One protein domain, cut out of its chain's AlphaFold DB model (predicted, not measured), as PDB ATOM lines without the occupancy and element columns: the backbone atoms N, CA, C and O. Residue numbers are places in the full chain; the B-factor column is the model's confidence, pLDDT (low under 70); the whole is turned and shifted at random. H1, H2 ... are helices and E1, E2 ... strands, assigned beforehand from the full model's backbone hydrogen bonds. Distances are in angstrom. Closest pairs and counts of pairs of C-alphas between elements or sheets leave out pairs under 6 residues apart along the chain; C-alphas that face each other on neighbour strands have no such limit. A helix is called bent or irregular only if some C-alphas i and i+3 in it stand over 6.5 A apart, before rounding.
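Overview. This is residues 65 to 109, 156 to 254 and 299 to 305 of the 666 residues of the protein "Glycerol-3-phosphate acyltransferase 2, mitochondrial" of Suricata suricatta (UniProt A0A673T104). What shape do these atoms make? H2, E2 and H3 follow one another as a three-sided U, H2 and H3 as its arms and E2, in a small three-stranded sheet, as its base, while H4 crosses the space between the arms near the middle of the domain. H1 packs on H2 at one end of the longest axis, and H5 and the tail of residues 250 to 254 are at the other. What is it built of? The printed part has 151 residues, with five named helices and three named strands in the order E1, H1, H2, E2, H3, H4, H5, E3; its class is mostly helix, as helices hold 64 and strands 15 of the 79 residues in named elements, and the mixed sheet runs E1, E2, E3. It is compact, with a radius of gyration of the C-alphas of 16.1 A, and spans 51 by 40 by 38 A.

Arrangement. How is the sheet paired? E1, residues 72 to 74, is antiparallel to E2, residues 176 to 182, with N 73 and O 181 2.8 A apart, within hydrogen-bond range. E2 is parallel to E3, residues 300 to 304, with N 302 and O 178 within range at 2.9 A. How do the helices stand? H1, residues 88 to 101, touches H2, residues 158 to 175, at a steep tilt of 54 degrees, opposite ways; the closest C-alphas, of Ser 99 and Arg 162, are 5.4 A apart. H3, residues 183 to 194, and H4, residues 210 to 220, are on the sheet but only graze it, with residues 183 to 186 and 210 to 218. H2 is close but not clearly touching H4, with the closest C-alphas, of Ser 165 and Phe 216, 6.9 A apart, and the same holds for H2 and H5, residues 237 to 245, with those of Leu 160 and Lys 245 7.9 A apart. Are the helix backbones complete? Every O i to N i+4 pair is within hydrogen-bond range in H2, H3 and H5, but 7 of 10 in H1 and 6 of 7 in H4.

Along the chain. Where do the elements begin and end? E1 begins at C-alpha 72, (-19.859, 18.531, -62.676), and E3 ends at C-alpha 304, (-28.475, 16.492, -57.455). Which are long? From first to last C-alpha, H2 measures 25.4 A, H1 18.2 A, E2 17.2 A and H3 16.2 A. Is any irregular? H1 is, with C-alphas 92 and 95 8.0 A apart.

Size, cuts and confidence. Where is it cut? Residues 110 to 155 and 255 to 298 are not printed, with C-alpha gaps of 12.9 A and 41.2 A. Which links are long? Those from E1 to H1, H3 to H4 and H4 to H5 are. Where is confidence low? The mean pLDDT of the printed part is 75.8, and 34 residues are under 70, among them 102 to 109 and 246 to 254.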
ATOM      1  N   ARG A  65     -18.804  35.221 -60.405       79.69
ATOM      2  CA  ARG A  65     -18.900  34.864 -61.841       79.69
ATOM      3  C   ARG A  65     -18.131  33.584 -62.202       79.69
ATOM      4  O   ARG A  65     -18.661  32.750 -62.922       79.69
ATOM      5  N   GLY A  66     -16.962  33.351 -61.598       77.31
ATOM      6  CA  GLY A  66     -16.178  32.121 -61.803       77.31
ATOM      7  C   GLY A  66     -16.810  30.831 -61.249       77.31
ATOM      8  O   GLY A  66     -16.225  29.759 -61.379       77.31
ATOM      9  N   ILE A  67     -17.979  30.901 -60.596       80.50
ATOM     10  CA  ILE A  67     -18.758  29.726 -60.170       80.50
ATOM     11  C   ILE A  67     -19.500  29.097 -61.356       80.50
ATOM     12  O   ILE A  67     -19.719  27.884 -61.351       80.50
ATOM     13  N   MET A  68     -19.842  29.902 -62.367       74.62
ATOM     14  CA  MET A  68     -20.576  29.459 -63.557       74.62
ATOM     15  C   MET A  68     -19.756  28.490 -64.415       74.62
ATOM     16  O   MET A  68     -20.306  27.538 -64.953       74.62
ATOM     17  N   ASP A  69     -18.434  28.671 -64.460       76.75
ATOM     18  CA  ASP A  69     -17.528  27.854 -65.284       76.75
ATOM     19  C   ASP A  69     -17.185  26.496 -64.644       76.75
ATOM     20  O   ASP A  69     -16.464  25.668 -65.209       76.75
ATOM     21  N   LEU A  70     -17.665  26.246 -63.423       80.75
ATOM     22  CA  LEU A  70     -17.359  25.024 -62.695       80.75
ATOM     23  C   LEU A  70     -18.270  23.887 -63.149       80.75
ATOM     24  O   LEU A  70     -19.455  23.875 -62.841       80.75
ATOM     25  N   GLY A  71     -17.686  22.878 -63.796       84.00
ATOM     26  CA  GLY A  71     -18.420  21.699 -64.258       84.00
ATOM     27  C   GLY A  71     -18.910  20.751 -63.151       84.00
ATOM     28  O   GLY A  71     -18.916  21.051 -61.955       84.00
ATOM     29  N   PHE A  72     -19.288  19.544 -63.563       86.00
ATOM     30  CA  PHE A  72     -19.859  18.531 -62.676       86.00
ATOM     31  C   PHE A  72     -18.802  17.679 -61.964       86.00
ATOM     32  O   PHE A  72     -17.678  17.489 -62.437       86.00
ATOM     33  N   HIS A  73     -19.173  17.146 -60.804       84.94
ATOM     34  CA  HIS A  73     -18.418  16.148 -60.058       84.94
ATOM     35  C   HIS A  73     -19.276  14.900 -59.852       84.94
ATOM     36  O   HIS A  73     -20.439  15.008 -59.475       84.94
ATOM     37  N   ASN A  74     -18.708  13.718 -60.092       87.75
ATOM     38  CA  ASN A  74     -19.384  12.457 -59.808       87.75
ATOM     39  C   ASN A  74     -19.078  12.020 -58.368       87.75
ATOM     40  O   ASN A  74     -17.983  11.530 -58.101       87.75
ATOM     41  N   ALA A  75     -20.050  12.174 -57.467       84.38
ATOM     42  CA  ALA A  75     -19.883  11.942 -56.030       84.38
ATOM     43  C   ALA A  75     -19.604  10.471 -55.668       84.38
ATOM     44  O   ALA A  75     -19.022  10.190 -54.623       84.38
ATOM     45  N   ILE A  76     -19.997   9.521 -56.525       84.88
ATOM     46  CA  ILE A  76     -19.763   8.083 -56.295       84.88
ATOM     47  C   ILE A  76     -18.455   7.577 -56.923       84.88
ATOM     48  O   ILE A  76     -18.010   6.465 -56.622       84.88
ATOM     49  N   LEU A  77     -17.812   8.377 -57.782       83.69
ATOM     50  CA  LEU A  77     -16.571   7.999 -58.453       83.69
ATOM     51  C   LEU A  77     -15.363   8.385 -57.598       83.69
ATOM     52  O   LEU A  77     -14.798   9.470 -57.728       83.69
ATOM     53  N   VAL A  78     -14.938   7.457 -56.746       80.06
ATOM     54  CA  VAL A  78     -13.723   7.612 -55.943       80.06
ATOM     55  C   VAL A  78     -12.541   6.961 -56.653       80.06
ATOM     56  O   VAL A  78     -12.507   5.747 -56.861       80.06
ATOM     57  N   LYS A  79     -11.556   7.786 -57.006       79.56
ATOM     58  CA  LYS A  79     -10.280   7.366 -57.591       79.56
ATOM     59  C   LYS A  79      -9.149   7.503 -56.571       79.56
ATOM     60  O   LYS A  79      -9.310   8.130 -55.531       79.56
ATOM     61  N   GLU A  80      -7.991   6.947 -56.913       76.44
ATOM     62  CA  GLU A  80      -6.748   7.044 -56.132       76.44
ATOM     63  C   GLU A  80      -6.341   8.502 -55.834       76.44
ATOM     64  O   GLU A  80      -5.787   8.788 -54.783       76.44
ATOM     65  N   GLU A  81      -6.668   9.442 -56.728       74.06
ATOM     66  CA  GLU A  81      -6.405  10.879 -56.552       74.06
ATOM     67  C   GLU A  81      -7.202  11.537 -55.418       74.06
ATOM     68  O   GLU A  81      -6.790  12.577 -54.915       74.06
ATOM     69  N   ASN A  82      -8.309  10.920 -54.997       74.00
ATOM     70  CA  ASN A  82      -9.146  11.420 -53.906       74.00
ATOM     71  C   ASN A  82      -8.671  10.928 -52.530       74.00
ATOM     72  O   ASN A  82      -9.255  11.323 -51.525       74.00
ATOM     73  N   THR A  83      -7.672  10.041 -52.483       75.62
ATOM     74  CA  THR A  83      -7.106   9.482 -51.247       75.62
ATOM     75  C   THR A  83      -5.666   9.943 -51.055       75.62
ATOM     76  O   THR A  83      -4.959  10.192 -52.033       75.62
ATOM     77  N   ARG A  84      -5.187  10.010 -49.808       75.50
ATOM     78  CA  ARG A  84      -3.789  10.406 -49.522       75.50
ATOM     79  C   ARG A  84      -2.758   9.365 -49.966       75.50
ATOM     80  O   ARG A  84      -1.577   9.678 -50.094       75.50
ATOM     81  N   PHE A  85      -3.197   8.130 -50.188       74.81
ATOM     82  CA  PHE A  85      -2.347   7.000 -50.542       74.81
ATOM     83  C   PHE A  85      -2.264   6.799 -52.060       74.81
ATOM     84  O   PHE A  85      -3.216   7.066 -52.790       74.81
ATOM     85  N   ARG A  86      -1.126   6.278 -52.534       79.56
ATOM     86  CA  ARG A  86      -0.896   5.904 -53.938       79.56
ATOM     87  C   ARG A  86      -0.487   4.432 -54.043       79.56
ATOM     88  O   ARG A  86       0.164   3.914 -53.138       79.56
ATOM     89  N   GLY A  87      -0.860   3.753 -55.127       82.69
ATOM     90  CA  GLY A  87      -0.433   2.380 -55.430       82.69
ATOM     91  C   GLY A  87      -1.547   1.401 -55.830       82.69
ATOM     92  O   GLY A  87      -2.742   1.679 -55.751       82.69
ATOM     93  N   TRP A  88      -1.148   0.196 -56.250       80.19
ATOM     94  CA  TRP A  88      -2.061  -0.837 -56.771       80.19
ATOM     95  C   TRP A  88      -3.130  -1.280 -55.763       80.19
ATOM     96  O   TRP A  88      -4.299  -1.450 -56.113       80.19
ATOM     97  N   LEU A  89      -2.746  -1.423 -54.495       75.25
ATOM     98  CA  LEU A  89      -3.641  -1.865 -53.426       75.25
ATOM     99  C   LEU A  89      -4.675  -0.777 -53.083       75.25
ATOM    100  O   LEU A  89      -5.844  -1.079 -52.838       75.25
ATOM    101  N   VAL A  90      -4.279   0.495 -53.208       76.69
ATOM    102  CA  VAL A  90      -5.165   1.661 -53.074       76.69
ATOM    103  C   VAL A  90      -6.220   1.669 -54.174       76.69
ATOM    104  O   VAL A  90      -7.380   1.924 -53.885       76.69
ATOM    105  N   ARG A  91      -5.891   1.289 -55.416       77.56
ATOM    106  CA  ARG A  91      -6.892   1.200 -56.501       77.56
ATOM    107  C   ARG A  91      -7.997   0.177 -56.223       77.56
ATOM    108  O   ARG A  91      -9.112   0.350 -56.700       77.56
ATOM    109  N   ARG A  92      -7.708  -0.878 -55.453       77.56
ATOM    110  CA  ARG A  92      -8.694  -1.906 -55.065       77.56
ATOM    111  C   ARG A  92      -9.454  -1.563 -53.782       77.56
ATOM    112  O   ARG A  92     -10.599  -1.985 -53.628       77.56
ATOM    113  N   LEU A  93      -8.831  -0.809 -52.876       79.94
ATOM    114  CA  LEU A  93      -9.403  -0.412 -51.587       79.94
ATOM    115  C   LEU A  93      -9.776   1.077 -51.513       79.94
ATOM    116  O   LEU A  93     -10.068   1.561 -50.423       79.94
ATOM    117  N   CYS A  94      -9.820   1.800 -52.637       78.75
ATOM    118  CA  CYS A  94     -10.023   3.254 -52.668       78.75
ATOM    119  C   CYS A  94     -11.305   3.670 -51.945       78.75
ATOM    120  O   CYS A  94     -11.282   4.591 -51.140       78.75
ATOM    121  N   TYR A  95     -12.399   2.933 -52.144       78.06
ATOM    122  CA  TYR A  95     -13.668   3.172 -51.457       78.06
ATOM    123  C   TYR A  95     -13.562   3.023 -49.938       78.06
ATOM    124  O   TYR A  95     -14.194   3.768 -49.195       78.06
ATOM    125  N   PHE A  96     -12.778   2.049 -49.472       79.75
ATOM    126  CA  PHE A  96     -12.583   1.805 -48.047       79.75
ATOM    127  C   PHE A  96     -11.674   2.872 -47.436       79.75
ATOM    128  O   PHE A  96     -12.057   3.507 -46.458       79.75
ATOM    129  N   LEU A  97     -10.523   3.135 -48.058       79.50
ATOM    130  CA  LEU A  97      -9.571   4.156 -47.614       79.50
ATOM    131  C   LEU A  97     -10.207   5.549 -47.584       79.50
ATOM    132  O   LEU A  97     -10.122   6.238 -46.574       79.50
ATOM    133  N   TRP A  98     -10.941   5.916 -48.632       81.62
ATOM    134  CA  TRP A  98     -11.662   7.185 -48.687       81.62
ATOM    135  C   TRP A  98     -12.729   7.299 -47.590       81.62
ATOM    136  O   TRP A  98     -12.828   8.334 -46.938       81.62
ATOM    137  N   SER A  99     -13.483   6.226 -47.310       78.38
ATOM    138  CA  SER A  99     -14.458   6.231 -46.207       78.38
ATOM    139  C   SER A  99     -13.800   6.414 -44.832       78.38
ATOM    140  O   SER A  99     -14.391   7.035 -43.953       78.38
ATOM    141  N   LEU A 100     -12.571   5.917 -44.643       75.69
ATOM    142  CA  LEU A 100     -11.806   6.104 -43.408       75.69
ATOM    143  C   LEU A 100     -11.279   7.537 -43.259       75.69
ATOM    144  O   LEU A 100     -11.221   8.042 -42.136       75.69
ATOM    145  N   GLU A 101     -10.927   8.180 -44.375       73.81
ATOM    146  CA  GLU A 101     -10.424   9.557 -44.433       73.81
ATOM    147  C   GLU A 101     -11.523  10.621 -44.262       73.81
ATOM    148  O   GLU A 101     -11.204  11.790 -44.042       73.81
ATOM    149  N   GLN A 102     -12.810  10.247 -44.316       68.62
ATOM    150  CA  GLN A 102     -13.911  11.194 -44.117       68.62
ATOM    151  C   GLN A 102     -13.822  11.879 -42.745       68.62
ATOM    152  O   GLN A 102     -13.879  11.236 -41.687       68.62
ATOM    153  N   HIS A 103     -13.725  13.210 -42.777       63.09
ATOM    154  CA  HIS A 103     -13.745  14.044 -41.586       63.09
ATOM    155  C   HIS A 103     -15.166  14.083 -41.018       63.09
ATOM    156  O   HIS A 103     -16.048  14.770 -41.530       63.09
ATOM    157  N   ILE A 104     -15.392  13.340 -39.938       61.31
ATOM    158  CA  ILE A 104     -16.637  13.378 -39.174       61.31
ATOM    159  C   ILE A 104     -16.415  14.377 -38.037       61.31
ATOM    160  O   ILE A 104     -15.698  14.033 -37.096       61.31
ATOM    161  N   PRO A 105     -16.962  15.608 -38.102       55.22
ATOM    162  CA  PRO A 105     -16.868  16.524 -36.978       55.22
ATOM    163  C   PRO A 105     -17.570  15.890 -35.774       55.22
ATOM    164  O   PRO A 105     -18.775  15.624 -35.798       55.22
ATOM    165  N   SER A 106     -16.804  15.601 -34.725       44.78
ATOM    166  CA  SER A 106     -17.362  15.229 -33.431       44.78
ATOM    167  C   SER A 106     -18.081  16.456 -32.880       44.78
ATOM    168  O   SER A 106     -17.455  17.486 -32.665       44.78
ATOM    169  N   CYS A 107     -19.391  16.363 -32.660       48.12
ATOM    170  CA  CYS A 107     -20.152  17.407 -31.973       48.12
ATOM    171  C   CYS A 107     -20.584  16.887 -30.589       48.12
ATOM    172  O   CYS A 107     -21.746  16.500 -30.422       48.12
ATOM    173  N   PRO A 108     -19.647  16.781 -29.624       43.34
ATOM    174  CA  PRO A 108     -19.951  16.321 -28.270       43.34
ATOM    175  C   PRO A 108     -20.857  17.300 -27.500       43.34
ATOM    176  O   PRO A 108     -21.657  16.850 -26.685       43.34
ATOM    177  N   ASP A 109     -20.833  18.598 -27.832       44.28
ATOM    178  CA  ASP A 109     -21.454  19.661 -27.016       44.28
ATOM    179  C   ASP A 109     -22.887  20.038 -27.430       44.28
ATOM    180  O   ASP A 109     -23.528  20.877 -26.798       44.28
ATOM    181  N   PRO A 156     -23.681  10.070 -33.177       62.81
ATOM    182  CA  PRO A 156     -23.325   9.190 -34.271       62.81
ATOM    183  C   PRO A 156     -22.037   8.438 -33.935       62.81
ATOM    184  O   PRO A 156     -21.044   9.040 -33.524       62.81
ATOM    185  N   ARG A 157     -22.030   7.113 -34.118       68.31
ATOM    186  CA  ARG A 157     -20.810   6.312 -33.930       68.31
ATOM    187  C   ARG A 157     -19.931   6.446 -35.179       68.31
ATOM    188  O   ARG A 157     -20.334   5.929 -36.225       68.31
ATOM    189  N   PRO A 158     -18.725   7.047 -35.102       72.75
ATOM    190  CA  PRO A 158     -17.909   7.322 -36.288       72.75
ATOM    191  C   PRO A 158     -17.559   6.056 -37.076       72.75
ATOM    192  O   PRO A 158     -17.602   6.052 -38.299       72.75
ATOM    193  N   PHE A 159     -17.288   4.946 -36.383       76.88
ATOM    194  CA  PHE A 159     -16.999   3.663 -37.026       76.88
ATOM    195  C   PHE A 159     -18.189   3.114 -37.834       76.88
ATOM    196  O   PHE A 159     -18.009   2.661 -38.963       76.88
ATOM    197  N   LEU A 160     -19.412   3.194 -37.290       75.44
ATOM    198  CA  LEU A 160     -20.615   2.744 -38.000       75.44
ATOM    199  C   LEU A 160     -20.909   3.626 -39.213       75.44
ATOM    200  O   LEU A 160     -21.278   3.100 -40.258       75.44
ATOM    201  N   LEU A 161     -20.701   4.940 -39.095       75.44
ATOM    202  CA  LEU A 161     -20.830   5.870 -40.216       75.44
ATOM    203  C   LEU A 161     -19.850   5.542 -41.344       75.44
ATOM    204  O   LEU A 161     -20.264   5.484 -42.496       75.44
ATOM    205  N   ARG A 162     -18.579   5.273 -41.023       82.19
ATOM    206  CA  ARG A 162     -17.558   4.902 -42.018       82.19
ATOM    207  C   ARG A 162     -17.898   3.588 -42.721       82.19
ATOM    208  O   ARG A 162     -17.868   3.524 -43.948       82.19
ATOM    209  N   LEU A 163     -18.296   2.564 -41.960       82.06
ATOM    210  CA  LEU A 163     -18.712   1.273 -42.519       82.06
ATOM    211  C   LEU A 163     -19.958   1.411 -43.406       82.06
ATOM    212  O   LEU A 163     -20.010   0.836 -44.494       82.06
ATOM    213  N   PHE A 164     -20.945   2.189 -42.958       81.50
ATOM    214  CA  PHE A 164     -22.159   2.461 -43.721       81.50
ATOM    215  C   PHE A 164     -21.856   3.253 -44.996       81.50
ATOM    216  O   PHE A 164     -22.322   2.868 -46.061       81.50
ATOM    217  N   SER A 165     -21.026   4.295 -44.912       81.25
ATOM    218  CA  SER A 165     -20.549   5.097 -46.048       81.25
ATOM    219  C   SER A 165     -19.859   4.221 -47.100       81.25
ATOM    220  O   SER A 165     -20.201   4.280 -48.281       81.25
ATOM    221  N   TRP A 166     -18.975   3.311 -46.678       86.12
ATOM    222  CA  TRP A 166     -18.338   2.333 -47.565       86.12
ATOM    223  C   TRP A 166     -19.338   1.376 -48.234       86.12
ATOM    224  O   TRP A 166     -19.281   1.158 -49.450       86.12
ATOM    225  N   ALA A 167     -20.257   0.802 -47.453       84.50
ATOM    226  CA  ALA A 167     -21.263  -0.125 -47.964       84.50
ATOM    227  C   ALA A 167     -22.219   0.571 -48.946       84.50
ATOM    228  O   ALA A 167     -22.503   0.038 -50.022       84.50
ATOM    229  N   LEU A 168     -22.654   1.784 -48.606       83.44
ATOM    230  CA  LEU A 168     -23.531   2.611 -49.420       83.44
ATOM    231  C   LEU A 168     -22.846   3.034 -50.720       83.44
ATOM    232  O   LEU A 168     -23.443   2.908 -51.780       83.44
ATOM    233  N   LEU A 169     -21.576   3.436 -50.682       84.75
ATOM    234  CA  LEU A 169     -20.818   3.781 -51.884       84.75
ATOM    235  C   LEU A 169     -20.700   2.596 -52.856       84.75
ATOM    236  O   LEU A 169     -20.842   2.770 -54.069       84.75
ATOM    237  N   ARG A 170     -20.488   1.377 -52.341       83.38
ATOM    238  CA  ARG A 170     -20.523   0.150 -53.158       83.38
ATOM    239  C   ARG A 170     -21.908  -0.115 -53.734       83.38
ATOM    240  O   ARG A 170     -22.006  -0.483 -54.901       83.38
ATOM    241  N   PHE A 171     -22.951   0.057 -52.928       82.81
ATOM    242  CA  PHE A 171     -24.331  -0.106 -53.370       82.81
ATOM    243  C   PHE A 171     -24.683   0.891 -54.484       82.81
ATOM    244  O   PHE A 171     -25.131   0.483 -55.553       82.81
ATOM    245  N   LEU A 172     -24.385   2.176 -54.295       83.75
ATOM    246  CA  LEU A 172     -24.663   3.224 -55.275       83.75
ATOM    247  C   LEU A 172     -23.895   3.009 -56.585       83.75
ATOM    248  O   LEU A 172     -24.494   3.144 -57.641       83.75
ATOM    249  N   ASN A 173     -22.625   2.585 -56.544       82.94
ATOM    250  CA  ASN A 173     -21.861   2.239 -57.758       82.94
ATOM    251  C   ASN A 173     -22.396   0.997 -58.501       82.94
ATOM    252  O   ASN A 173     -22.049   0.771 -59.661       82.94
ATOM    253  N   ARG A 174     -23.211   0.158 -57.847       81.00
ATOM    254  CA  ARG A 174     -23.886  -0.977 -58.500       81.00
ATOM    255  C   ARG A 174     -25.188  -0.555 -59.173       81.00
ATOM    256  O   ARG A 174     -25.510  -1.107 -60.221       81.00
ATOM    257  N   VAL A 175     -25.909   0.392 -58.575       78.75
ATOM    258  CA  VAL A 175     -27.227   0.853 -59.041       78.75
ATOM    259  C   VAL A 175     -27.106   1.969 -60.083       78.75
ATOM    260  O   VAL A 175     -27.770   1.923 -61.118       78.75
ATOM    261  N   PHE A 176     -26.244   2.953 -59.832       82.62
ATOM    262  CA  PHE A 176     -26.110   4.160 -60.642       82.62
ATOM    263  C   PHE A 176     -24.835   4.148 -61.479       82.62
ATOM    264  O   PHE A 176     -23.783   3.676 -61.048       82.62
ATOM    265  N   LEU A 177     -24.925   4.717 -62.682       83.94
ATOM    266  CA  LEU A 177     -23.761   4.986 -63.524       83.94
ATOM    267  C   LEU A 177     -22.975   6.195 -62.992       83.94
ATOM    268  O   LEU A 177     -21.746   6.184 -62.949       83.94
ATOM    269  N   SER A 178     -23.693   7.236 -62.572       85.44
ATOM    270  CA  SER A 178     -23.110   8.439 -61.982       85.44
ATOM    271  C   SER A 178     -24.104   9.168 -61.090       85.44
ATOM    272  O   SER A 178     -25.299   9.189 -61.386       85.44
ATOM    273  N   VAL A 179     -23.583   9.809 -60.042       88.38
ATOM    274  CA  VAL A 179     -24.312  10.769 -59.205       88.38
ATOM    275  C   VAL A 179     -23.634  12.123 -59.373       88.38
ATOM    276  O   VAL A 179     -22.545  12.343 -58.843       88.38
ATOM    277  N   GLN A 180     -24.229  12.998 -60.176       89.00
ATOM    278  CA  GLN A 180     -23.632  14.257 -60.606       89.00
ATOM    279  C   GLN A 180     -24.019  15.411 -59.679       89.00
ATOM    280  O   GLN A 180     -25.197  15.635 -59.409       89.00
ATOM    281  N   LEU A 181     -23.014  16.173 -59.251       88.62
ATOM    282  CA  LEU A 181     -23.143  17.413 -58.491       88.62
ATOM    283  C   LEU A 181     -22.555  18.580 -59.267       88.62
ATOM    284  O   LEU A 181     -21.443  18.475 -59.790       88.62
ATOM    285  N   HIS A 182     -23.242  19.718 -59.281       88.06
ATOM    286  CA  HIS A 182     -22.659  20.943 -59.816       88.06
ATOM    287  C   HIS A 182     -21.630  21.504 -58.822       88.06
ATOM    288  O   HIS A 182     -21.987  21.925 -57.716       88.06
ATOM    289  N   LYS A 183     -20.346  21.561 -59.208       87.75
ATOM    290  CA  LYS A 183     -19.278  22.051 -58.315       87.75
ATOM    291  C   LYS A 183     -19.527  23.489 -57.874       87.75
ATOM    292  O   LYS A 183     -19.236  23.839 -56.735       87.75
ATOM    293  N   GLY A 184     -20.093  24.312 -58.756       88.12
ATOM    294  CA  GLY A 184     -20.457  25.683 -58.422       88.12
ATOM    295  C   GLY A 184     -21.504  25.800 -57.309       88.12
ATOM    296  O   GLY A 184     -21.286  26.542 -56.355       88.12
ATOM    297  N   GLN A 185     -22.575  25.000 -57.363       90.06
ATOM    298  CA  GLN A 185     -23.597  24.981 -56.315       90.06
ATOM    299  C   GLN A 185     -23.003  24.519 -54.983       90.06
ATOM    300  O   GLN A 185     -23.205  25.157 -53.952       90.06
ATOM    301  N   MET A 186     -22.156  23.488 -55.022       89.38
ATOM    302  CA  MET A 186     -21.473  22.989 -53.830       89.38
ATOM    303  C   MET A 186     -20.512  24.018 -53.213       89.38
ATOM    304  O   MET A 186     -20.455  24.152 -51.992       89.38
ATOM    305  N   LYS A 187     -19.797  24.815 -54.022       89.38
ATOM    306  CA  LYS A 187     -18.947  25.900 -53.498       89.38
ATOM    307  C   LYS A 187     -19.742  26.964 -52.739       89.38
ATOM    308  O   LYS A 187     -19.253  27.441 -51.717       89.38
ATOM    309  N   MET A 188     -20.945  27.315 -53.199       90.69
ATOM    310  CA  MET A 188     -21.810  28.254 -52.471       90.69
ATOM    311  C   MET A 188     -22.210  27.686 -51.105       90.69
ATOM    312  O   MET A 188     -22.155  28.394 -50.101       90.69
ATOM    313  N   VAL A 189     -22.532  26.390 -51.050       89.88
ATOM    314  CA  VAL A 189     -22.862  25.697 -49.797       89.88
ATOM    315  C   VAL A 189     -21.660  25.627 -48.855       89.88
ATOM    316  O   VAL A 189     -21.806  25.916 -47.670       89.88
ATOM    317  N   HIS A 190     -20.457  25.339 -49.360       88.31
ATOM    318  CA  HIS A 190     -19.240  25.394 -48.545       88.31
ATOM    319  C   HIS A 190     -18.975  26.785 -47.978       88.31
ATOM    320  O   HIS A 190     -18.628  26.905 -46.807       88.31
ATOM    321  N   LYS A 191     -19.168  27.832 -48.784       88.94
ATOM    322  CA  LYS A 191     -19.000  29.211 -48.327       88.94
ATOM    323  C   LYS A 191     -20.008  29.572 -47.232       88.94
ATOM    324  O   LYS A 191     -19.628  30.192 -46.246       88.94
ATOM    325  N   ALA A 192     -21.258  29.131 -47.368       87.62
ATOM    326  CA  ALA A 192     -22.268  29.296 -46.325       87.62
ATOM    327  C   ALA A 192     -21.911  28.513 -45.047       87.62
ATOM    328  O   ALA A 192     -22.029  29.048 -43.949       87.62
ATOM    329  N   ALA A 193     -21.404  27.284 -45.176       84.38
ATOM    330  CA  ALA A 193     -20.978  26.472 -44.035       84.38
ATOM    331  C   ALA A 193     -19.758  27.068 -43.301       84.38
ATOM    332  O   ALA A 193     -19.666  26.979 -42.078       84.38
ATOM    333  N   GLN A 194     -18.839  27.718 -44.024       85.44
ATOM    334  CA  GLN A 194     -17.677  28.408 -43.446       85.44
ATOM    335  C   GLN A 194     -18.053  29.640 -42.612       85.44
ATOM    336  O   GLN A 194     -17.270  30.040 -41.756       85.44
ATOM    337  N   ALA A 195     -19.245  30.213 -42.811       81.25
ATOM    338  CA  ALA A 195     -19.732  31.333 -42.006       81.25
ATOM    339  C   ALA A 195     -20.073  30.940 -40.552       81.25
ATOM    340  O   ALA A 195     -20.410  31.808 -39.753       81.25
ATOM    341  N   GLY A 196     -20.009  29.649 -40.198       71.75
ATOM    342  CA  GLY A 196     -20.254  29.162 -38.836       71.75
ATOM    343  C   GLY A 196     -21.728  29.151 -38.416       71.75
ATOM    344  O   GLY A 196     -22.028  28.877 -37.255       71.75
ATOM    345  N   LEU A 197     -22.649  29.427 -39.343       74.94
ATOM    346  CA  LEU A 197     -24.093  29.397 -39.112       74.94
ATOM    347  C   LEU A 197     -24.663  27.980 -39.320       74.94
ATOM    348  O   LEU A 197     -24.151  27.226 -40.155       74.94
ATOM    349  N   PRO A 198     -25.736  27.598 -38.599       78.56
ATOM    350  CA  PRO A 198     -26.397  26.316 -38.811       78.56
ATOM    351  C   PRO A 198     -27.036  26.268 -40.205       78.56
ATOM    352  O   PRO A 198     -27.843  27.123 -40.564       78.56
ATOM    353  N   LEU A 199     -26.689  25.243 -40.984       81.94
ATOM    354  CA  LEU A 199     -27.238  25.026 -42.319       81.94
ATOM    355  C   LEU A 199     -28.428  24.062 -42.253       81.94
ATOM    356  O   LEU A 199     -28.285  22.923 -41.807       81.94
ATOM    357  N   VAL A 200     -29.585  24.505 -42.744       84.06
ATOM    358  CA  VAL A 200     -30.787  23.674 -42.894       84.06
ATOM    359  C   VAL A 200     -31.005  23.398 -44.377       84.06
ATOM    360  O   VAL A 200     -31.085  24.323 -45.179       84.06
ATOM    361  N   LEU A 201     -31.093  22.120 -44.740       83.75
ATOM    362  CA  LEU A 201     -31.355  21.684 -46.108       83.75
ATOM    363  C   LEU A 201     -32.776  21.138 -46.198       83.75
ATOM    364  O   LEU A 201     -33.128  20.187 -45.500       83.75
ATOM    365  N   LEU A 202     -33.577  21.747 -47.067       84.06
ATOM    366  CA  LEU A 202     -34.951  21.349 -47.340       84.06
ATOM    367  C   LEU A 202     -34.975  20.559 -48.654       84.06
ATOM    368  O   LEU A 202     -34.513  21.055 -49.678       84.06
ATOM    369  N   SER A 203     -35.484  19.327 -48.612       80.31
ATOM    370  CA  SER A 203     -35.689  18.489 -49.801       80.31
ATOM    371  C   SER A 203     -37.142  18.591 -50.241       80.31
ATOM    372  O   SER A 203     -38.043  18.481 -49.407       80.31
ATOM    373  N   THR A 204     -37.376  18.760 -51.539       72.31
ATOM    374  CA  THR A 204     -38.726  18.774 -52.120       72.31
ATOM    375  C   THR A 204     -39.310  17.382 -52.298       72.31
ATOM    376  O   THR A 204     -40.520  17.202 -52.187       72.31
ATOM    377  N   HIS A 205     -38.459  16.378 -52.501       68.19
ATOM    378  CA  HIS A 205     -38.877  14.987 -52.601       68.19
ATOM    379  C   HIS A 205     -38.692  14.261 -51.270       68.19
ATOM    380  O   HIS A 205     -37.654  14.355 -50.605       68.19
ATOM    381  N   LYS A 206     -39.736  13.518 -50.892       65.31
ATOM    382  CA  LYS A 206     -39.795  12.680 -49.689       65.31
ATOM    383  C   LYS A 206     -39.618  11.203 -50.049       65.31
ATOM    384  O   LYS A 206     -40.480  10.385 -49.734       65.31
ATOM    385  N   SER A 207     -38.528  10.841 -50.728       70.50
ATOM    386  CA  SER A 207     -38.212   9.427 -50.967       70.50
ATOM    387  C   SER A 207     -37.241   8.871 -49.915       70.50
ATOM    388  O   SER A 207     -36.371   9.573 -49.394       70.50
ATOM    389  N   LEU A 208     -37.369   7.574 -49.607       69.50
ATOM    390  CA  LEU A 208     -36.430   6.858 -48.729       69.50
ATOM    391  C   LEU A 208     -34.995   6.926 -49.274       69.50
ATOM    392  O   LEU A 208     -34.039   7.005 -48.503       69.50
ATOM    393  N   LEU A 209     -34.853   6.886 -50.604       74.81
ATOM    394  CA  LEU A 209     -33.563   6.983 -51.268       74.81
ATOM    395  C   LEU A 209     -32.954   8.373 -51.073       74.81
ATOM    396  O   LEU A 209     -31.777   8.435 -50.736       74.81
ATOM    397  N   ASP A 210     -33.723   9.456 -51.197       76.50
ATOM    398  CA  ASP A 210     -33.222  10.828 -51.007       76.50
ATOM    399  C   ASP A 210     -32.720  11.044 -49.581       76.50
ATOM    400  O   ASP A 210     -31.640  11.604 -49.376       76.50
ATOM    401  N   GLY A 211     -33.446  10.500 -48.597       73.31
ATOM    402  CA  GLY A 211     -33.049  10.537 -47.189       73.31
ATOM    403  C   GLY A 211     -31.729   9.813 -46.889       73.31
ATOM    404  O   GLY A 211     -31.120  10.079 -45.855       73.31
ATOM    405  N   ILE A 212     -31.256   8.927 -47.775       79.12
ATOM    406  CA  ILE A 212     -29.971   8.213 -47.649       79.12
ATOM    407  C   ILE A 212     -28.906   8.797 -48.593       79.12
ATOM    408  O   ILE A 212     -27.747   8.960 -48.204       79.12
ATOM    409  N   LEU A 213     -29.288   9.120 -49.830       82.25
ATOM    410  CA  LEU A 213     -28.409   9.597 -50.891       82.25
ATOM    411  C   LEU A 213     -27.912  11.015 -50.606       82.25
ATOM    412  O   LEU A 213     -26.706  11.240 -50.679       82.25
ATOM    413  N   LEU A 214     -28.797  11.954 -50.251       83.00
ATOM    414  CA  LEU A 214     -28.411  13.351 -50.016       83.00
ATOM    415  C   LEU A 214     -27.393  13.487 -48.871       83.00
ATOM    416  O   LEU A 214     -26.346  14.095 -49.098       83.00
ATOM    417  N   PRO A 215     -27.593  12.885 -47.679       80.69
ATOM    418  CA  PRO A 215     -26.601  12.953 -46.605       80.69
ATOM    419  C   PRO A 215     -25.267  12.337 -46.997       80.69
ATOM    420  O   PRO A 215     -24.221  12.878 -46.652       80.69
ATOM    421  N   PHE A 216     -25.290  11.221 -47.731       82.75
ATOM    422  CA  PHE A 216     -24.072  10.576 -48.205       82.75
ATOM    423  C   PHE A 216     -23.307  11.470 -49.181       82.75
ATOM    424  O   PHE A 216     -22.100  11.658 -49.041       82.75
ATOM    425  N   VAL A 217     -24.013  12.049 -50.150       84.19
ATOM    426  CA  VAL A 217     -23.436  12.960 -51.134       84.19
ATOM    427  C   VAL A 217     -22.859  14.194 -50.444       84.19
ATOM    428  O   VAL A 217     -21.733  14.577 -50.739       84.19
ATOM    429  N   LEU A 218     -23.547  14.781 -49.469       83.19
ATOM    430  CA  LEU A 218     -23.053  15.960 -48.750       83.19
ATOM    431  C   LEU A 218     -21.870  15.627 -47.829       83.19
ATOM    432  O   LEU A 218     -20.899  16.385 -47.771       83.19
ATOM    433  N   LEU A 219     -21.895  14.455 -47.185       80.00
ATOM    434  CA  LEU A 219     -20.764  13.926 -46.421       80.00
ATOM    435  C   LEU A 219     -19.547  13.692 -47.326       80.00
ATOM    436  O   LEU A 219     -18.428  14.017 -46.936       80.00
ATOM    437  N   SER A 220     -19.763  13.195 -48.552       79.44
ATOM    438  CA  SER A 220     -18.699  12.982 -49.545       79.44
ATOM    439  C   SER A 220     -17.969  14.269 -49.930       79.44
ATOM    440  O   SER A 220     -16.785  14.224 -50.251       79.44
ATOM    441  N   GLN A 221     -18.665  15.408 -49.866       82.88
ATOM    442  CA  GLN A 221     -18.105  16.725 -50.166       82.88
ATOM    443  C   GLN A 221     -17.489  17.403 -48.931       82.88
ATOM    444  O   GLN A 221     -16.882  18.457 -49.060       82.88
ATOM    445  N   GLY A 222     -17.595  16.812 -47.735       75.25
ATOM    446  CA  GLY A 222     -16.979  17.346 -46.516       75.25
ATOM    447  C   GLY A 222     -17.837  18.342 -45.731       75.25
ATOM    448  O   GLY A 222     -17.302  19.056 -44.888       75.25
ATOM    449  N   LEU A 223     -19.160  18.384 -45.950       71.81
ATOM    450  CA  LEU A 223     -20.091  19.224 -45.169       71.81
ATOM    451  C   LEU A 223     -20.425  18.659 -43.770       71.81
ATOM    452  O   LEU A 223     -21.222  19.238 -43.037       71.81
ATOM    453  N   GLY A 224     -19.792  17.552 -43.371       68.25
ATOM    454  CA  GLY A 224     -19.994  16.902 -42.075       68.25
ATOM    455  C   GLY A 224     -21.213  15.974 -42.029       68.25
ATOM    456  O   GLY A 224     -21.814  15.646 -43.051       68.25
ATOM    457  N   VAL A 225     -21.549  15.489 -40.826       61.81
ATOM    458  CA  VAL A 225     -22.678  14.563 -40.623       61.81
ATOM    459  C   VAL A 225     -23.983  15.346 -40.632       61.81
ATOM    460  O   VAL A 225     -24.321  16.017 -39.655       61.81
ATOM    461  N   LEU A 226     -24.724  15.237 -41.735       61.84
ATOM    462  CA  LEU A 226     -26.050  15.828 -41.851       61.84
ATOM    463  C   LEU A 226     -27.052  15.068 -40.976       61.84
ATOM    464  O   LEU A 226     -27.161  13.843 -41.044       61.84
ATOM    465  N   ARG A 227     -27.821  15.816 -40.187       69.38
ATOM    466  CA  ARG A 227     -28.944  15.281 -39.420       69.38
ATOM    467  C   ARG A 227     -30.207  15.362 -40.259       69.38
ATOM    468  O   ARG A 227     -30.683  16.450 -40.556       69.38
ATOM    469  N   VAL A 228     -30.734  14.208 -40.645       70.19
ATOM    470  CA  VAL A 228     -31.946  14.121 -41.469       70.19
ATOM    471  C   VAL A 228     -33.153  13.952 -40.572       70.19
ATOM    472  O   VAL A 228     -33.163  13.035 -39.751       70.19
ATOM    473  N   ALA A 229     -34.169  14.790 -40.743       69.44
ATOM    474  CA  ALA A 229     -35.469  14.577 -40.122       69.44
ATOM    475  C   ALA A 229     -36.244  13.495 -40.893       69.44
ATOM    476  O   ALA A 229     -36.520  13.645 -42.081       69.44
ATOM    477  N   TRP A 230     -36.580  12.401 -40.215       67.94
ATOM    478  CA  TRP A 230     -37.328  11.273 -40.762       67.94
ATOM    479  C   TRP A 230     -38.742  11.230 -40.193       67.94
ATOM    480  O   TRP A 230     -38.944  11.334 -38.979       67.94
ATOM    481  N   GLU A 231     -39.722  10.987 -41.063       64.81
ATOM    482  CA  GLU A 231     -41.095  10.762 -40.625       64.81
ATOM    483  C   GLU A 231     -41.238   9.369 -39.968       64.81
ATOM    484  O   GLU A 231     -40.758   8.373 -40.519       64.81
ATOM    485  N   PRO A 232     -41.922   9.237 -38.813       58.06
ATOM    486  CA  PRO A 232     -41.987   7.979 -38.064       58.06
ATOM    487  C   PRO A 232     -42.606   6.796 -38.817       58.06
ATOM    488  O   PRO A 232     -42.401   5.655 -38.412       58.06
ATOM    489  N   ARG A 233     -43.387   7.035 -39.875       60.72
ATOM    490  CA  ARG A 233     -44.143   5.992 -40.589       60.72
ATOM    491  C   ARG A 233     -43.388   5.355 -41.761       60.72
ATOM    492  O   ARG A 233     -43.778   4.284 -42.205       60.72
ATOM    493  N   THR A 234     -42.288   5.950 -42.223       57.62
ATOM    494  CA  THR A 234     -41.605   5.523 -43.461       57.62
ATOM    495  C   THR A 234     -40.586   4.396 -43.267       57.62
ATOM    496  O   THR A 234     -40.181   3.761 -44.237       57.62
ATOM    497  N   CYS A 235     -40.155   4.122 -42.029       60.84
ATOM    498  CA  CYS A 235     -39.052   3.196 -41.744       60.84
ATOM    499  C   CYS A 235     -39.448   2.061 -40.790       60.84
ATOM    500  O   CYS A 235     -40.059   2.307 -39.741       60.84
ATOM    501  N   SER A 236     -38.992   0.836 -41.097       70.75
ATOM    502  CA  SER A 236     -39.076  -0.317 -40.187       70.75
ATOM    503  C   SER A 236     -38.342  -0.044 -38.867       70.75
ATOM    504  O   SER A 236     -37.449   0.803 -38.801       70.75
ATOM    505  N   SER A 237     -38.693  -0.763 -37.799       70.19
ATOM    506  CA  SER A 237     -38.086  -0.586 -36.468       70.19
ATOM    507  C   SER A 237     -36.563  -0.784 -36.474       70.19
ATOM    508  O   SER A 237     -35.834  -0.025 -35.834       70.19
ATOM    509  N   THR A 238     -36.067  -1.749 -37.252       70.69
ATOM    510  CA  THR A 238     -34.635  -2.043 -37.403       70.69
ATOM    511  C   THR A 238     -33.899  -0.964 -38.193       70.69
ATOM    512  O   THR A 238     -32.856  -0.479 -37.746       70.69
ATOM    513  N   LEU A 239     -34.459  -0.528 -39.326       71.88
ATOM    514  CA  LEU A 239     -33.893   0.549 -40.138       71.88
ATOM    515  C   LEU A 239     -33.899   1.874 -39.373       71.88
ATOM    516  O   LEU A 239     -32.915   2.603 -39.395       71.88
ATOM    517  N   ARG A 240     -34.962   2.150 -38.615       73.06
ATOM    518  CA  ARG A 240     -35.057   3.308 -37.721       73.06
ATOM    519  C   ARG A 240     -33.961   3.299 -36.664       73.06
ATOM    520  O   ARG A 240     -33.312   4.319 -36.460       73.06
ATOM    521  N   ALA A 241     -33.721   2.164 -36.007       71.81
ATOM    522  CA  ALA A 241     -32.651   2.047 -35.018       71.81
ATOM    523  C   ALA A 241     -31.260   2.273 -35.642       71.81
ATOM    524  O   ALA A 241     -30.401   2.900 -35.019       71.81
ATOM    525  N   LEU A 242     -31.046   1.799 -36.874       73.00
ATOM    526  CA  LEU A 242     -29.819   2.045 -37.633       73.00
ATOM    527  C   LEU A 242     -29.675   3.528 -38.006       73.00
ATOM    528  O   LEU A 242     -28.651   4.129 -37.702       73.00
ATOM    529  N   LEU A 243     -30.706   4.134 -38.601       73.50
ATOM    530  CA  LEU A 243     -30.711   5.542 -39.008       73.50
ATOM    531  C   LEU A 243     -30.529   6.481 -37.812       73.50
ATOM    532  O   LEU A 243     -29.749   7.424 -37.908       73.50
ATOM    533  N   LYS A 244     -31.134   6.181 -36.654       71.06
ATOM    534  CA  LYS A 244     -30.875   6.911 -35.399       71.06
ATOM    535  C   LYS A 244     -29.391   6.891 -35.026       71.06
ATOM    536  O   LYS A 244     -28.825   7.931 -34.711       71.06
ATOM    537  N   LYS A 245     -28.733   5.729 -35.125       70.38
ATOM    538  CA  LYS A 245     -27.283   5.589 -34.869       70.38
ATOM    539  C   LYS A 245     -26.403   6.293 -35.912       70.38
ATOM    540  O   LYS A 245     -25.231   6.539 -35.630       70.38
ATOM    541  N   LEU A 246     -26.951   6.597 -37.088       65.69
ATOM    542  CA  LEU A 246     -26.294   7.325 -38.178       65.69
ATOM    543  C   LEU A 246     -26.582   8.841 -38.147       65.69
ATOM    544  O   LEU A 246     -26.052   9.562 -38.985       65.69
ATOM    545  N   GLY A 247     -27.372   9.338 -37.185       63.62
ATOM    546  CA  GLY A 247     -27.687  10.768 -37.040       63.62
ATOM    547  C   GLY A 247     -29.059  11.195 -37.577       63.62
ATOM    548  O   GLY A 247     -29.320  12.391 -37.687       63.62
ATOM    549  N   GLY A 248     -29.944  10.249 -37.900       65.75
ATOM    550  CA  GLY A 248     -31.338  10.529 -38.242       65.75
ATOM    551  C   GLY A 248     -32.134  11.015 -37.029       65.75
ATOM    552  O   GLY A 248     -32.223  10.311 -36.020       65.75
ATOM    553  N   LEU A 249     -32.730  12.198 -37.148       61.72
ATOM    554  CA  LEU A 249     -33.677  12.766 -36.194       61.72
ATOM    555  C   LEU A 249     -35.062  12.192 -36.498       61.72
ATOM    556  O   LEU A 249     -35.551  12.310 -37.616       61.72
ATOM    557  N   PHE A 250     -35.708  11.579 -35.513       63.28
ATOM    558  CA  PHE A 250     -37.097  11.141 -35.641       63.28
ATOM    559  C   PHE A 250     -37.940  11.993 -34.709       63.28
ATOM    560  O   PHE A 250     -37.700  11.991 -33.500       63.28
ATOM    561  N   LEU A 251     -38.907  12.710 -35.275       57.00
ATOM    562  CA  LEU A 251     -39.871  13.472 -34.489       57.00
ATOM    563  C   LEU A 251     -40.741  12.501 -33.664       57.00
ATOM    564  O   LEU A 251     -41.114  11.439 -34.176       57.00
ATOM    565  N   PRO A 252     -41.020  12.809 -32.385       52.72
ATOM    566  CA  PRO A 252     -41.870  11.984 -31.537       52.72
ATOM    567  C   PRO A 252     -43.282  11.873 -32.134       52.72
ATOM    568  O   PRO A 252     -43.795  12.855 -32.674       52.72
ATOM    569  N   PRO A 253     -43.923  10.690 -32.069       49.25
ATOM    570  CA  PRO A 253     -45.275  10.489 -32.589       49.25
ATOM    571  C   PRO A 253     -46.319  11.374 -31.887       49.25
ATOM    572  O   PRO A 253     -47.366  11.634 -32.479       49.25
ATOM    573  N   GLU A 254     -46.030  11.857 -30.674       42.22
ATOM    574  CA  GLU A 254     -46.893  12.765 -29.913       42.22
ATOM    575  C   GLU A 254     -46.959  14.194 -30.498       42.22
ATOM    576  O   GLU A 254     -47.946  14.884 -30.282       42.22
ATOM    577  N   ARG A 299     -28.459   1.244 -66.086       68.25
ATOM    578  CA  ARG A 299     -27.970   1.982 -64.915       68.25
ATOM    579  C   ARG A 299     -28.388   3.441 -65.050       68.25
ATOM    580  O   ARG A 299     -28.059   4.078 -66.048       68.25
ATOM    581  N   ALA A 300     -29.080   3.965 -64.047       72.56
ATOM    582  CA  ALA A 300     -29.552   5.344 -64.059       72.56
ATOM    583  C   ALA A 300     -28.417   6.335 -63.742       72.56
ATOM    584  O   ALA A 300     -27.466   6.018 -63.018       72.56
ATOM    585  N   CYS A 301     -28.528   7.549 -64.275       79.62
ATOM    586  CA  CYS A 301     -27.749   8.703 -63.843       79.62
ATOM    587  C   CYS A 301     -28.635   9.553 -62.932       79.62
ATOM    588  O   CYS A 301     -29.773   9.840 -63.292       79.62
ATOM    589  N   VAL A 302     -28.120   9.951 -61.771       84.38
ATOM    590  CA  VAL A 302     -28.820  10.869 -60.866       84.38
ATOM    591  C   VAL A 302     -28.067  12.182 -60.846       84.38
ATOM    592  O   VAL A 302     -26.840  12.197 -60.736       84.38
ATOM    593  N   ARG A 303     -28.799  13.286 -60.919       86.56
ATOM    594  CA  ARG A 303     -28.244  14.625 -60.774       86.56
ATOM    595  C   ARG A 303     -28.866  15.281 -59.552       86.56
ATOM    596  O   ARG A 303     -30.083  15.303 -59.417       86.56
ATOM    597  N   VAL A 304     -28.025  15.783 -58.656       87.56
ATOM    598  CA  VAL A 304     -28.475  16.492 -57.455       87.56
ATOM    599  C   VAL A 304     -28.227  17.976 -57.661       87.56
ATOM    600  O   VAL A 304     -27.107  18.397 -57.967       87.56
ATOM    601  N   HIS A 305     -29.289  18.749 -57.478       88.69
ATOM    602  CA  HIS A 305     -29.300  20.194 -57.616       88.69
ATOM    603  C   HIS A 305     -29.436  20.837 -56.244       88.69
ATOM    604  O   HIS A 305     -30.212  20.375 -55.409       88.69
TER     605      HIS A 305